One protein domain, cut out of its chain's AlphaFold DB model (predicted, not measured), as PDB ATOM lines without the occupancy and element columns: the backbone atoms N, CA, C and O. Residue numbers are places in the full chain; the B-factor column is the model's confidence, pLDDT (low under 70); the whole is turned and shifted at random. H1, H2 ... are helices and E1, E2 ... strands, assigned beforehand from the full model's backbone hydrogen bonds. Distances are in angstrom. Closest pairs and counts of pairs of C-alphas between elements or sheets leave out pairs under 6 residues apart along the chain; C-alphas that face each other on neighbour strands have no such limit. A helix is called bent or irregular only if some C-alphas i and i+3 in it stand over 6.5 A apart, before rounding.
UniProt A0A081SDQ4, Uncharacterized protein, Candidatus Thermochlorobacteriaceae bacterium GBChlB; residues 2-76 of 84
ATOM      1  N   GLU A   2     -17.313 -22.356  -8.311       90.75
ATOM      2  CA  GLU A   2     -16.808 -23.666  -7.870       90.75
ATOM      3  C   GLU A   2     -17.914 -24.670  -7.523       90.75
ATOM      4  O   GLU A   2     -17.840 -25.807  -7.966       90.75
ATOM      5  N   ASP A   3     -18.981 -24.257  -6.831       91.50
ATOM      6  CA  ASP A   3     -20.112 -25.151  -6.519       91.50
ATOM      7  C   ASP A   3     -20.807 -25.708  -7.772       91.50
ATOM      8  O   ASP A   3     -21.252 -26.852  -7.782       91.50
ATOM      9  N   GLN A   4     -20.881 -24.918  -8.848       91.44
ATOM     10  CA  GLN A   4     -21.477 -25.347 -10.118       91.44
ATOM     11  C   GLN A   4     -20.544 -26.314 -10.850       91.44
ATOM     12  O   GLN A   4     -20.993 -27.347 -11.336       91.44
ATOM     13  N   ILE A   5     -19.239 -26.030 -10.856       93.56
ATOM     14  CA  ILE A   5     -18.219 -26.947 -11.381       93.56
ATOM     15  C   ILE A   5     -18.260 -28.272 -10.604       93.56
ATOM     16  O   ILE A   5     -18.287 -29.339 -11.211       93.56
ATOM     17  N   ARG A   6     -18.360 -28.226  -9.270       94.06
ATOM     18  CA  ARG A   6     -18.507 -29.423  -8.427       94.06
ATOM     19  C   ARG A   6     -19.805 -30.172  -8.710       94.06
ATOM     20  O   ARG A   6     -19.783 -31.396  -8.738       94.06
ATOM     21  N   ALA A   7     -20.911 -29.479  -8.975       92.06
ATOM     22  CA  ALA A   7     -22.152 -30.128  -9.390       92.06
ATOM     23  C   ALA A   7     -21.972 -30.904 -10.708       92.06
ATOM     24  O   ALA A   7     -22.397 -32.056 -10.792       92.06
ATOM     25  N   VAL A   8     -21.267 -30.330 -11.692       92.75
ATOM     26  CA  VAL A   8     -20.919 -31.030 -12.941       92.75
ATOM     27  C   VAL A   8     -20.043 -32.252 -12.653       92.75
ATOM     28  O   VAL A   8     -20.392 -33.350 -13.082       92.75
ATOM     29  N   ILE A   9     -18.980 -32.102 -11.855       93.94
ATOM     30  CA  ILE A   9     -18.093 -33.209 -11.448       93.94
ATOM     31  C   ILE A   9     -18.888 -34.354 -10.802       93.94
ATOM     32  O   ILE A   9     -18.732 -35.507 -11.194       93.94
ATOM     33  N   CYS A  10     -19.779 -34.047  -9.856       92.50
ATOM     34  CA  CYS A  10     -20.602 -35.045  -9.170       92.50
ATOM     35  C   CYS A  10     -21.631 -35.716 -10.089       92.50
ATOM     36  O   CYS A  10     -22.008 -36.863  -9.856       92.50
ATOM     37  N   SER A  11     -22.114 -34.998 -11.103       90.94
ATOM     38  CA  SER A  11     -23.123 -35.505 -12.034       90.94
ATOM     39  C   SER A  11     -22.562 -36.476 -13.073       90.94
ATOM     40  O   SER A  11     -23.309 -37.288 -13.612       90.94
ATOM     41  N   VAL A  12     -21.259 -36.407 -13.351       91.12
ATOM     42  CA  VAL A  12     -20.592 -37.230 -14.362       91.12
ATOM     43  C   VAL A  12     -19.914 -38.418 -13.672       91.12
ATOM     44  O   VAL A  12     -18.915 -38.219 -12.978       91.12
ATOM     45  N   PRO A  13     -20.381 -39.670 -13.868       90.69
ATOM     46  CA  PRO A  13     -19.864 -40.831 -13.134       90.69
ATOM     47  C   PRO A  13     -18.349 -41.027 -13.252       90.69
ATOM     48  O   PRO A  13     -17.702 -41.390 -12.275       90.69
ATOM     49  N   ALA A  14     -17.777 -40.738 -14.426       90.44
ATOM     50  CA  ALA A  14     -16.337 -40.830 -14.669       90.44
ATOM     51  C   ALA A  14     -15.512 -39.816 -13.854       90.44
ATOM     52  O   ALA A  14     -14.327 -40.037 -13.644       90.44
ATOM     53  N   MET A  15     -16.119 -38.718 -13.391       92.00
ATOM     54  CA  MET A  15     -15.445 -37.663 -12.632       92.00
ATOM     55  C   MET A  15     -15.805 -37.663 -11.143       92.00
ATOM     56  O   MET A  15     -15.235 -36.881 -10.389       92.00
ATOM     57  N   ALA A  16     -16.706 -38.535 -10.683       89.12
ATOM     58  CA  ALA A  16     -17.232 -38.492  -9.317       89.12
ATOM     59  C   ALA A  16     -16.143 -38.585  -8.225       89.12
ATOM     60  O   ALA A  16     -16.308 -38.028  -7.137       89.12
ATOM     61  N   GLU A  17     -15.011 -39.242  -8.504       90.75
ATOM     62  CA  GLU A  17     -13.868 -39.297  -7.579       90.75
ATOM     63  C   GLU A  17     -13.191 -37.930  -7.364       90.75
ATOM     64  O   GLU A  17     -12.645 -37.674  -6.292       90.75
ATOM     65  N   PHE A  18     -13.320 -37.004  -8.319       92.44
ATOM     66  CA  PHE A  18     -12.719 -35.669  -8.283       92.44
ATOM     67  C   PHE A  18     -13.553 -34.638  -7.502       92.44
ATOM     68  O   PHE A  18     -13.144 -33.485  -7.386       92.44
ATOM     69  N   GLN A  19     -14.702 -35.010  -6.917       89.69
ATOM     70  CA  GLN A  19     -15.615 -34.058  -6.254       89.69
ATOM     71  C   GLN A  19     -14.969 -33.243  -5.115       89.69
ATOM     72  O   GLN A  19     -15.401 -32.123  -4.834       89.69
ATOM     73  N   PHE A  20     -13.929 -33.791  -4.476       91.00
ATOM     74  CA  PHE A  20     -13.173 -33.151  -3.391       91.00
ATOM     75  C   PHE A  20     -11.762 -32.724  -3.803       91.00
ATOM     76  O   PHE A  20     -11.000 -32.270  -2.955       91.00
ATOM     77  N   HIS A  21     -11.403 -32.886  -5.077       92.69
ATOM     78  CA  HIS A  21     -10.113 -32.436  -5.577       92.69
ATOM     79  C   HIS A  21     -10.113 -30.914  -5.734       92.69
ATOM     80  O   HIS A  21     -11.158 -30.289  -5.979       92.69
ATOM     81  N   ASP A  22      -8.925 -30.337  -5.580       94.12
ATOM     82  CA  ASP A  22      -8.659 -28.975  -6.015       94.12
ATOM     83  C   ASP A  22      -8.638 -28.941  -7.543       94.12
ATOM     84  O   ASP A  22      -8.214 -29.892  -8.207       94.12
ATOM     85  N   PHE A  23      -9.130 -27.842  -8.097       95.19
ATOM     86  CA  PHE A  23      -9.130 -27.598  -9.526       95.19
ATOM     87  C   PHE A  23      -8.953 -26.117  -9.793       95.19
ATOM     88  O   PHE A  23      -9.269 -25.260  -8.967       95.19
ATOM     89  N   GLU A  24      -8.495 -25.823 -10.994       94.94
ATOM     90  CA  GLU A  24      -8.444 -24.468 -11.514       94.94
ATOM     91  C   GLU A  24      -9.295 -24.398 -12.767       94.94
ATOM     92  O   GLU A  24      -9.469 -25.398 -13.462       94.94
ATOM     93  N   TYR A  25      -9.851 -23.226 -13.048       94.94
ATOM     94  CA  TYR A  25     -10.730 -23.054 -14.190       94.94
ATOM     95  C   TYR A  25     -10.438 -21.757 -14.937       94.94
ATOM     96  O   TYR A  25      -9.995 -20.770 -14.349       94.94
ATOM     97  N   LEU A  26     -10.683 -21.781 -16.243       94.19
ATOM     98  CA  LEU A  26     -10.554 -20.639 -17.139       94.19
ATOM     99  C   LEU A  26     -11.718 -20.661 -18.121       94.19
ATOM    100  O   LEU A  26     -11.956 -21.676 -18.770       94.19
ATOM    101  N   TYR A  27     -12.431 -19.545 -18.224       94.75
ATOM    102  CA  TYR A  27     -13.455 -19.366 -19.242       94.75
ATOM    103  C   TYR A  27     -12.842 -18.697 -20.472       94.75
ATOM    104  O   TYR A  27     -12.260 -17.619 -20.351       94.75
ATOM    105  N   ASP A  28     -12.980 -19.334 -21.631       93.88
ATOM    106  CA  ASP A  28     -12.713 -18.747 -22.938       93.88
ATOM    107  C   ASP A  28     -14.018 -18.126 -23.475       93.88
ATOM    108  O   ASP A  28     -14.946 -18.857 -23.840       93.88
ATOM    109  N   PRO A  29     -14.137 -16.786 -23.502       91.00
ATOM    110  CA  PRO A  29     -15.350 -16.116 -23.955       91.00
ATOM    111  C   PRO A  29     -15.527 -16.125 -25.477       91.00
ATOM    112  O   PRO A  29     -16.657 -15.952 -25.940       91.00
ATOM    113  N   ASP A  30     -14.448 -16.300 -26.245       92.19
ATOM    114  CA  ASP A  30     -14.497 -16.315 -27.706       92.19
ATOM    115  C   ASP A  30     -15.042 -17.661 -28.199       92.19
ATOM    116  O   ASP A  30     -15.871 -17.706 -29.112       92.19
ATOM    117  N   GLU A  31     -14.635 -18.748 -27.542       91.75
ATOM    118  CA  GLU A  31     -15.096 -20.104 -27.847       91.75
ATOM    119  C   GLU A  31     -16.313 -20.535 -27.013       91.75
ATOM    120  O   GLU A  31     -16.964 -21.527 -27.340       91.75
ATOM    121  N   LYS A  32     -16.658 -19.777 -25.962       93.56
ATOM    122  CA  LYS A  32     -17.672 -20.131 -24.950       93.56
ATOM    123  C   LYS A  32     -17.388 -21.475 -24.286       93.56
ATOM    124  O   LYS A  32     -18.271 -22.329 -24.154       93.56
ATOM    125  N   ILE A  33     -16.140 -21.659 -23.873       95.44
ATOM    126  CA  ILE A  33     -15.669 -22.898 -23.260       95.44
ATOM    127  C   ILE A  33     -15.206 -22.616 -21.837       95.44
ATOM    128  O   ILE A  33     -14.398 -21.726 -21.598       95.44
ATOM    129  N   LEU A  34     -15.683 -23.407 -20.878       95.94
ATOM    130  CA  LEU A  34     -15.103 -23.438 -19.539       95.94
ATOM    131  C   LEU A  34     -14.131 -24.604 -19.436       95.94
ATOM    132  O   LEU A  34     -14.561 -25.754 -19.413       95.94
ATOM    133  N   HIS A  35     -12.844 -24.310 -19.308       96.31
ATOM    134  CA  HIS A  35     -11.818 -25.300 -19.012       96.31
ATOM    135  C   HIS A  35     -11.688 -25.491 -17.505       96.31
ATOM    136  O   HIS A  35     -11.619 -24.513 -16.762       96.31
ATOM    137  N   VAL A  36     -11.601 -26.741 -17.061       96.19
ATOM    138  CA  VAL A  36     -11.360 -27.132 -15.671       96.19
ATOM    139  C   VAL A  36     -10.197 -28.118 -15.634       96.19
ATOM    140  O   VAL A  36     -10.209 -29.142 -16.311       96.19
ATOM    141  N   VAL A  37      -9.179 -27.811 -14.837       96.00
ATOM    142  CA  VAL A  37      -7.915 -28.548 -14.774       96.00
ATOM    143  C   VAL A  37      -7.725 -29.121 -13.376       96.00
ATOM    144  O   VAL A  37      -7.680 -28.375 -12.399       96.00
ATOM    145  N   PHE A  38      -7.571 -30.443 -13.290       94.88
ATOM    146  CA  PHE A  38      -7.209 -31.157 -12.059       94.88
ATOM    147  C   PHE A  38      -5.693 -31.328 -11.917       94.88
ATOM    148  O   PHE A  38      -5.181 -31.411 -10.803       94.88
ATOM    149  N   ASN A  39      -4.962 -31.411 -13.035       91.56
ATOM    150  CA  ASN A  39      -3.513 -31.588 -13.031       91.56
ATOM    151  C   ASN A  39      -2.837 -30.760 -14.133       91.56
ATOM    152  O   ASN A  39      -2.844 -31.145 -15.296       91.56
ATOM    153  N   ARG A  40      -2.205 -29.645 -13.746       86.75
ATOM    154  CA  ARG A  40      -1.479 -28.743 -14.659       86.75
ATOM    155  C   ARG A  40      -0.139 -29.275 -15.160       86.75
ATOM    156  O   ARG A  40       0.416 -28.719 -16.099       86.75
ATOM    157  N   GLU A  41       0.418 -30.299 -14.521       90.19
ATOM    158  CA  GLU A  41       1.724 -30.850 -14.906       90.19
ATOM    159  C   GLU A  41       1.626 -31.804 -16.104       90.19
ATOM    160  O   GLU A  41       2.644 -32.296 -16.592       90.19
ATOM    161  N   ARG A  42       0.403 -32.108 -16.552       88.62
ATOM    162  CA  ARG A  42       0.132 -33.072 -17.613       88.62
ATOM    163  C   ARG A  42      -0.700 -32.431 -18.710       88.62
ATOM    164  O   ARG A  42      -1.826 -32.008 -18.467       88.62
ATOM    165  N   ASP A  43      -0.159 -32.457 -19.919       89.88
ATOM    166  CA  ASP A  43      -0.905 -32.097 -21.116       89.88
ATOM    167  C   ASP A  43      -1.843 -33.241 -21.510       89.88
ATOM    168  O   ASP A  43      -1.466 -34.416 -21.452       89.88
ATOM    169  N   ALA A  44      -3.067 -32.892 -21.902       92.69
ATOM    170  CA  ALA A  44      -4.035 -33.862 -22.394       92.69
ATOM    171  C   ALA A  44      -3.598 -34.420 -23.760       92.69
ATOM    172  O   ALA A  44      -3.231 -33.658 -24.656       92.69
ATOM    173  N   ASP A  45      -3.660 -35.743 -23.923       95.56
ATOM    174  CA  ASP A  45      -3.353 -36.454 -25.171       95.56
ATOM    175  C   ASP A  45      -4.587 -37.084 -25.833       95.56
ATOM    176  O   ASP A  45      -4.543 -37.410 -27.020       95.56
ATOM    177  N   ASP A  46      -5.694 -37.203 -25.097       96.50
ATOM    178  CA  ASP A  46      -6.957 -37.758 -25.580       96.50
ATOM    179  C   ASP A  46      -8.158 -37.071 -24.908       96.50
ATOM    180  O   ASP A  46      -8.030 -36.372 -23.895       96.50
ATOM    181  N   SER A  47      -9.349 -37.214 -25.487       96.94
ATOM    182  CA  SER A  47     -10.588 -36.664 -24.936       96.94
ATOM    183  C   SER A  47     -11.822 -37.442 -25.371       96.94
ATOM    184  O   SER A  47     -11.909 -37.933 -26.494       96.94
ATOM    185  N   PHE A  48     -12.826 -37.497 -24.499       95.75
ATOM    186  CA  PHE A  48     -14.112 -38.110 -24.817       95.75
ATOM    187  C   PHE A  48     -15.271 -37.335 -24.195       95.75
ATOM    188  O   PHE A  48     -15.134 -36.708 -23.146       95.75
ATOM    189  N   PHE A  49     -16.425 -37.364 -24.858       94.69
ATOM    190  CA  PHE A  49     -17.630 -36.725 -24.341       94.69
ATOM    191  C   PHE A  49     -18.219 -37.542 -23.195       94.69
ATOM    192  O   PHE A  49     -18.362 -38.761 -23.305       94.69
ATOM    193  N   ALA A  50     -18.578 -36.861 -22.109       92.19
ATOM    194  CA  ALA A  50     -19.380 -37.462 -21.060       92.19
ATOM    195  C   ALA A  50     -20.788 -37.758 -21.589       92.19
ATOM    196  O   ALA A  50     -21.325 -37.023 -22.420       92.19
ATOM    197  N   GLU A  51     -21.401 -38.823 -21.079       81.94
ATOM    198  CA  GLU A  51     -22.836 -39.023 -21.258       81.94
ATOM    199  C   GLU A  51     -23.603 -37.880 -20.575       81.94
ATOM    200  O   GLU A  51     -23.159 -37.354 -19.551       81.94
ATOM    201  N   ASP A  52     -24.735 -37.485 -21.161       69.94
ATOM    202  CA  ASP A  52     -25.530 -36.341 -20.707       69.94
ATOM    203  C   ASP A  52     -25.922 -36.494 -19.227       69.94
ATOM    204  O   ASP A  52     -26.703 -37.373 -18.852       69.94
ATOM    205  N   SER A  53     -25.335 -35.647 -18.378       65.44
ATOM    206  CA  SER A  53     -25.529 -35.663 -16.928       65.44
ATOM    207  C   SER A  53     -26.544 -34.624 -16.441       65.44
ATOM    208  O   SER A  53     -26.809 -34.536 -15.238       65.44
ATOM    209  N   GLY A  54     -27.094 -33.804 -17.348       71.00
ATOM    210  CA  GLY A  54     -28.112 -32.787 -17.066       71.00
ATOM    211  C   GLY A  54     -27.706 -31.651 -16.114       71.00
ATOM    212  O   GLY A  54     -28.559 -30.844 -15.750       71.00
ATOM    213  N   SER A  55     -26.442 -31.584 -15.678       79.12
ATOM    214  CA  SER A  55     -25.965 -30.577 -14.708       79.12
ATOM    215  C   SER A  55     -25.103 -29.477 -15.332       79.12
ATOM    216  O   SER A  55     -24.853 -28.462 -14.685       79.12
ATOM    217  N   ALA A  56     -24.665 -29.669 -16.576       81.44
ATOM    218  CA  ALA A  56     -24.047 -28.638 -17.398       81.44
ATOM    219  C   ALA A  56     -25.073 -28.114 -18.414       81.44
ATOM    220  O   ALA A  56     -25.907 -28.868 -18.908       81.44
ATOM    221  N   ASP A  57     -25.004 -26.824 -18.736       86.56
ATOM    222  CA  ASP A  57     -25.780 -26.182 -19.808       86.56
ATOM    223  C   ASP A  57     -25.175 -26.416 -21.206       86.56
ATOM    224  O   ASP A  57     -25.702 -25.918 -22.199       86.56
ATOM    225  N   GLY A  58     -24.093 -27.194 -21.280       88.25
ATOM    226  CA  GLY A  58     -23.332 -27.484 -22.485       88.25
ATOM    227  C   GLY A  58     -22.727 -28.890 -22.480       88.25
ATOM    228  O   GLY A  58     -22.922 -29.673 -21.548       88.25
ATOM    229  N   ASN A  59     -21.981 -29.221 -23.536       92.12
ATOM    230  CA  ASN A  59     -21.390 -30.553 -23.686       92.12
ATOM    231  C   ASN A  59     -20.127 -30.686 -22.831       92.12
ATOM    232  O   ASN A  59     -19.209 -29.878 -22.956       92.12
ATOM    233  N   VAL A  60     -20.044 -31.734 -22.014       95.00
ATOM    234  CA  VAL A  60     -18.864 -31.995 -21.180       95.00
ATOM    235  C   VAL A  60     -17.880 -32.885 -21.939       95.00
ATOM    236  O   VAL A  60     -18.191 -34.028 -22.273       95.00
ATOM    237  N   LEU A  61     -16.680 -32.368 -22.194       96.38
ATOM    238  CA  LEU A  61     -15.562 -33.071 -22.816       96.38
ATOM    239  C   LEU A  61     -14.503 -33.377 -21.750       96.38
ATOM    240  O   LEU A  61     -13.889 -32.465 -21.209       96.38
ATOM    241  N   ILE A  62     -14.286 -34.648 -21.431       96.56
ATOM    242  CA  ILE A  62     -13.321 -35.086 -20.416       96.56
ATOM    243  C   ILE A  62     -11.953 -35.266 -21.070       96.56
ATOM    244  O   ILE A  62     -11.849 -35.902 -22.119       96.56
ATOM    245  N   HIS A  63     -10.908 -34.739 -20.433       97.44
ATOM    246  CA  HIS A  63      -9.537 -34.779 -20.931       97.44
ATOM    247  C   HIS A  63      -8.711 -35.840 -20.212       97.44
ATOM    248  O   HIS A  63      -8.702 -35.915 -18.978       97.44
ATOM    249  N   LEU A  64      -7.977 -36.629 -20.993       96.69
ATOM    250  CA  LEU A  64      -7.097 -37.681 -20.510       96.69
ATOM    251  C   LEU A  64      -5.636 -37.355 -20.822       96.69
ATOM    252  O   LEU A  64      -5.332 -36.760 -21.850       96.69
ATOM    253  N   ALA A  65      -4.739 -37.803 -19.948       96.44
ATOM    254  CA  ALA A  65      -3.319 -37.944 -20.234       96.44
ATOM    255  C   ALA A  65      -2.884 -39.354 -19.834       96.44
ATOM    256  O   ALA A  65      -2.969 -39.723 -18.657       96.44
ATOM    257  N   GLN A  66      -2.426 -40.157 -20.798       94.12
ATOM    258  CA  GLN A  66      -2.016 -41.551 -20.569       94.12
ATOM    259  C   GLN A  66      -3.106 -42.391 -19.868       94.12
ATOM    260  O   GLN A  66      -2.814 -43.222 -19.007       94.12
ATOM    261  N   GLY A  67      -4.375 -42.151 -20.214       92.31
ATOM    262  CA  GLY A  67      -5.532 -42.855 -19.651       92.31
ATOM    263  C   GLY A  67      -6.003 -42.369 -18.274       92.31
ATOM    264  O   GLY A  67      -6.931 -42.957 -17.725       92.31
ATOM    265  N   MET A  68      -5.405 -41.315 -17.711       93.56
ATOM    266  CA  MET A  68      -5.865 -40.684 -16.466       93.56
ATOM    267  C   MET A  68      -6.571 -39.364 -16.750       93.56
ATOM    268  O   MET A  68      -6.093 -38.586 -17.570       93.56
ATOM    269  N   ILE A  69      -7.663 -39.085 -16.037       95.81
ATOM    270  CA  ILE A  69      -8.381 -37.811 -16.150       95.81
ATOM    271  C   ILE A  69      -7.514 -36.684 -15.579       95.81
ATOM    272  O   ILE A  69      -7.080 -36.742 -14.428       95.81
ATOM    273  N   VAL A  70      -7.267 -35.656 -16.391       96.44
ATOM    274  CA  VAL A  70      -6.468 -34.471 -16.018       96.44
ATOM    275  C   VAL A  70      -7.291 -33.186 -15.958       96.44
ATOM    276  O   VAL A  70      -6.830 -32.180 -15.417       96.44
ATOM    277  N   GLY A  71      -8.521 -33.225 -16.464       96.62
ATOM    278  CA  GLY A  71      -9.438 -32.096 -16.489       96.62
ATOM    279  C   GLY A  71     -10.657 -32.388 -17.355       96.62
ATOM    280  O   GLY A  71     -10.847 -33.505 -17.836       96.62
ATOM    281  N   PHE A  72     -11.471 -31.367 -17.576       96.75
ATOM    282  CA  PHE A  72     -12.579 -31.397 -18.520       96.75
ATOM    283  C   PHE A  72     -12.864 -29.993 -19.047       96.75
ATOM    284  O   PHE A  72     -12.440 -29.000 -18.461       96.75
ATOM    285  N   SER A  73     -13.609 -29.914 -20.140       96.81
ATOM    286  CA  SER A  73     -14.158 -28.675 -20.666       96.81
ATOM    287  C   SER A  73     -15.672 -28.778 -20.766       96.81
ATOM    288  O   SER A  73     -16.204 -29.847 -21.061       96.81
ATOM    289  N   ILE A  74     -16.370 -27.672 -20.541       95.44
ATOM    290  CA  ILE A  74     -17.789 -27.545 -20.875       95.44
ATOM    291  C   ILE A  74     -17.875 -26.642 -22.101       95.44
ATOM    292  O   ILE A  74     -17.458 -25.487 -22.040       95.44
ATOM    293  N   LEU A  75     -18.354 -27.187 -23.216       94.44
ATOM    294  CA  LEU A  75     -18.483 -26.493 -24.497       94.44
ATOM    295  C   LEU A  75     -19.836 -25.794 -24.603       94.44
ATOM    296  O   LEU A  75     -20.820 -26.304 -24.067       94.44
ATOM    297  N   ASP A  76     -19.892 -24.691 -25.352       91.19
ATOM    298  CA  ASP A  76     -21.109 -23.899 -25.580       91.19
ATOM    299  C   ASP A  76     -21.791 -23.449 -24.274       91.19
ATOM    300  O   ASP A  76     -23.014 -23.329 -24.197       91.19
TER     301      ASP A  76
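What this domain is: This is residues 2 to 76 of the 84 residues of an uncharacterized protein of Candidatus Thermochlorobacteriaceae bacterium GBChlB (UniProt A0A081SDQ4). One strongly twisted sheet of five strands has a helical hairpin packed on it: H1 crosses one face, while H2 only grazes the sheet. The 75 printed residues hold H1, H2, E1, E2, E3, E4 and E5 along the chain, a mixed class; the sheet's order is E1, E2, E5, E4, E3, all antiparallel. The whole is compact and rounded, with a radius of gyration of the C-alphas of 11.2 A and spans of 28 by 28 by 21 A.

How they stand to each other: E5, residues 68 to 75, bends by 50 degrees at residue 71. Its neighbours are E2, residues 33 to 37 (N 36 and O 72, 2.8 A), and E4, residues 59 to 65 (N 61 and O 73, 2.8 A). The edge strands are E1, residues 24 to 28, in a hairpin with E2 (N 26 and O 35, 2.9 A), and E3, residues 46 to 49, in one with E4 (N 62 and O 48, 2.8 A). E3, E4 and E5 form a meander, each the antiparallel neighbour of the one before; with E2, antiparallel neighbour of E5, they make a Greek key. H1, residues 2 to 11, is 10.0 A in height over the sheet and runs across the strands, at 70 degrees to E5 on the local plane. H2, residues 13 to 20, touches H1, closest at the C-alphas of Ala 16 and Cys 10, 4.8 A; they run opposite ways at 36 degrees, only just a steep tilt. In H1 every O i to N i+4 pair is within hydrogen-bond range; in H2, 0 of 4, with 3 of 5 O i to N i+3 pairs.

Where its parts are: E5 measures 20.6 A and E4 19.8 A. H1 begins at C-alpha 2 (-16.808, -23.666, -7.870) and measures 14.0 A. H2, 14.1 A, is irregular: C-alphas 14 and 17 are 7.7 A apart. E5 ends at C-alpha 75 (-18.483, -26.493, -24.497). E1 measures 13.5 A, E2 12.8 A and E3 10.8 A.

The domain as a whole: The two C-alphas farthest apart, those of Glu 17 and Asp 30, are 30.6 A apart. The printed part has no cut and no long link. Mean pLDDT of the printed part is 91.8; residues 52 to 53 are under 70.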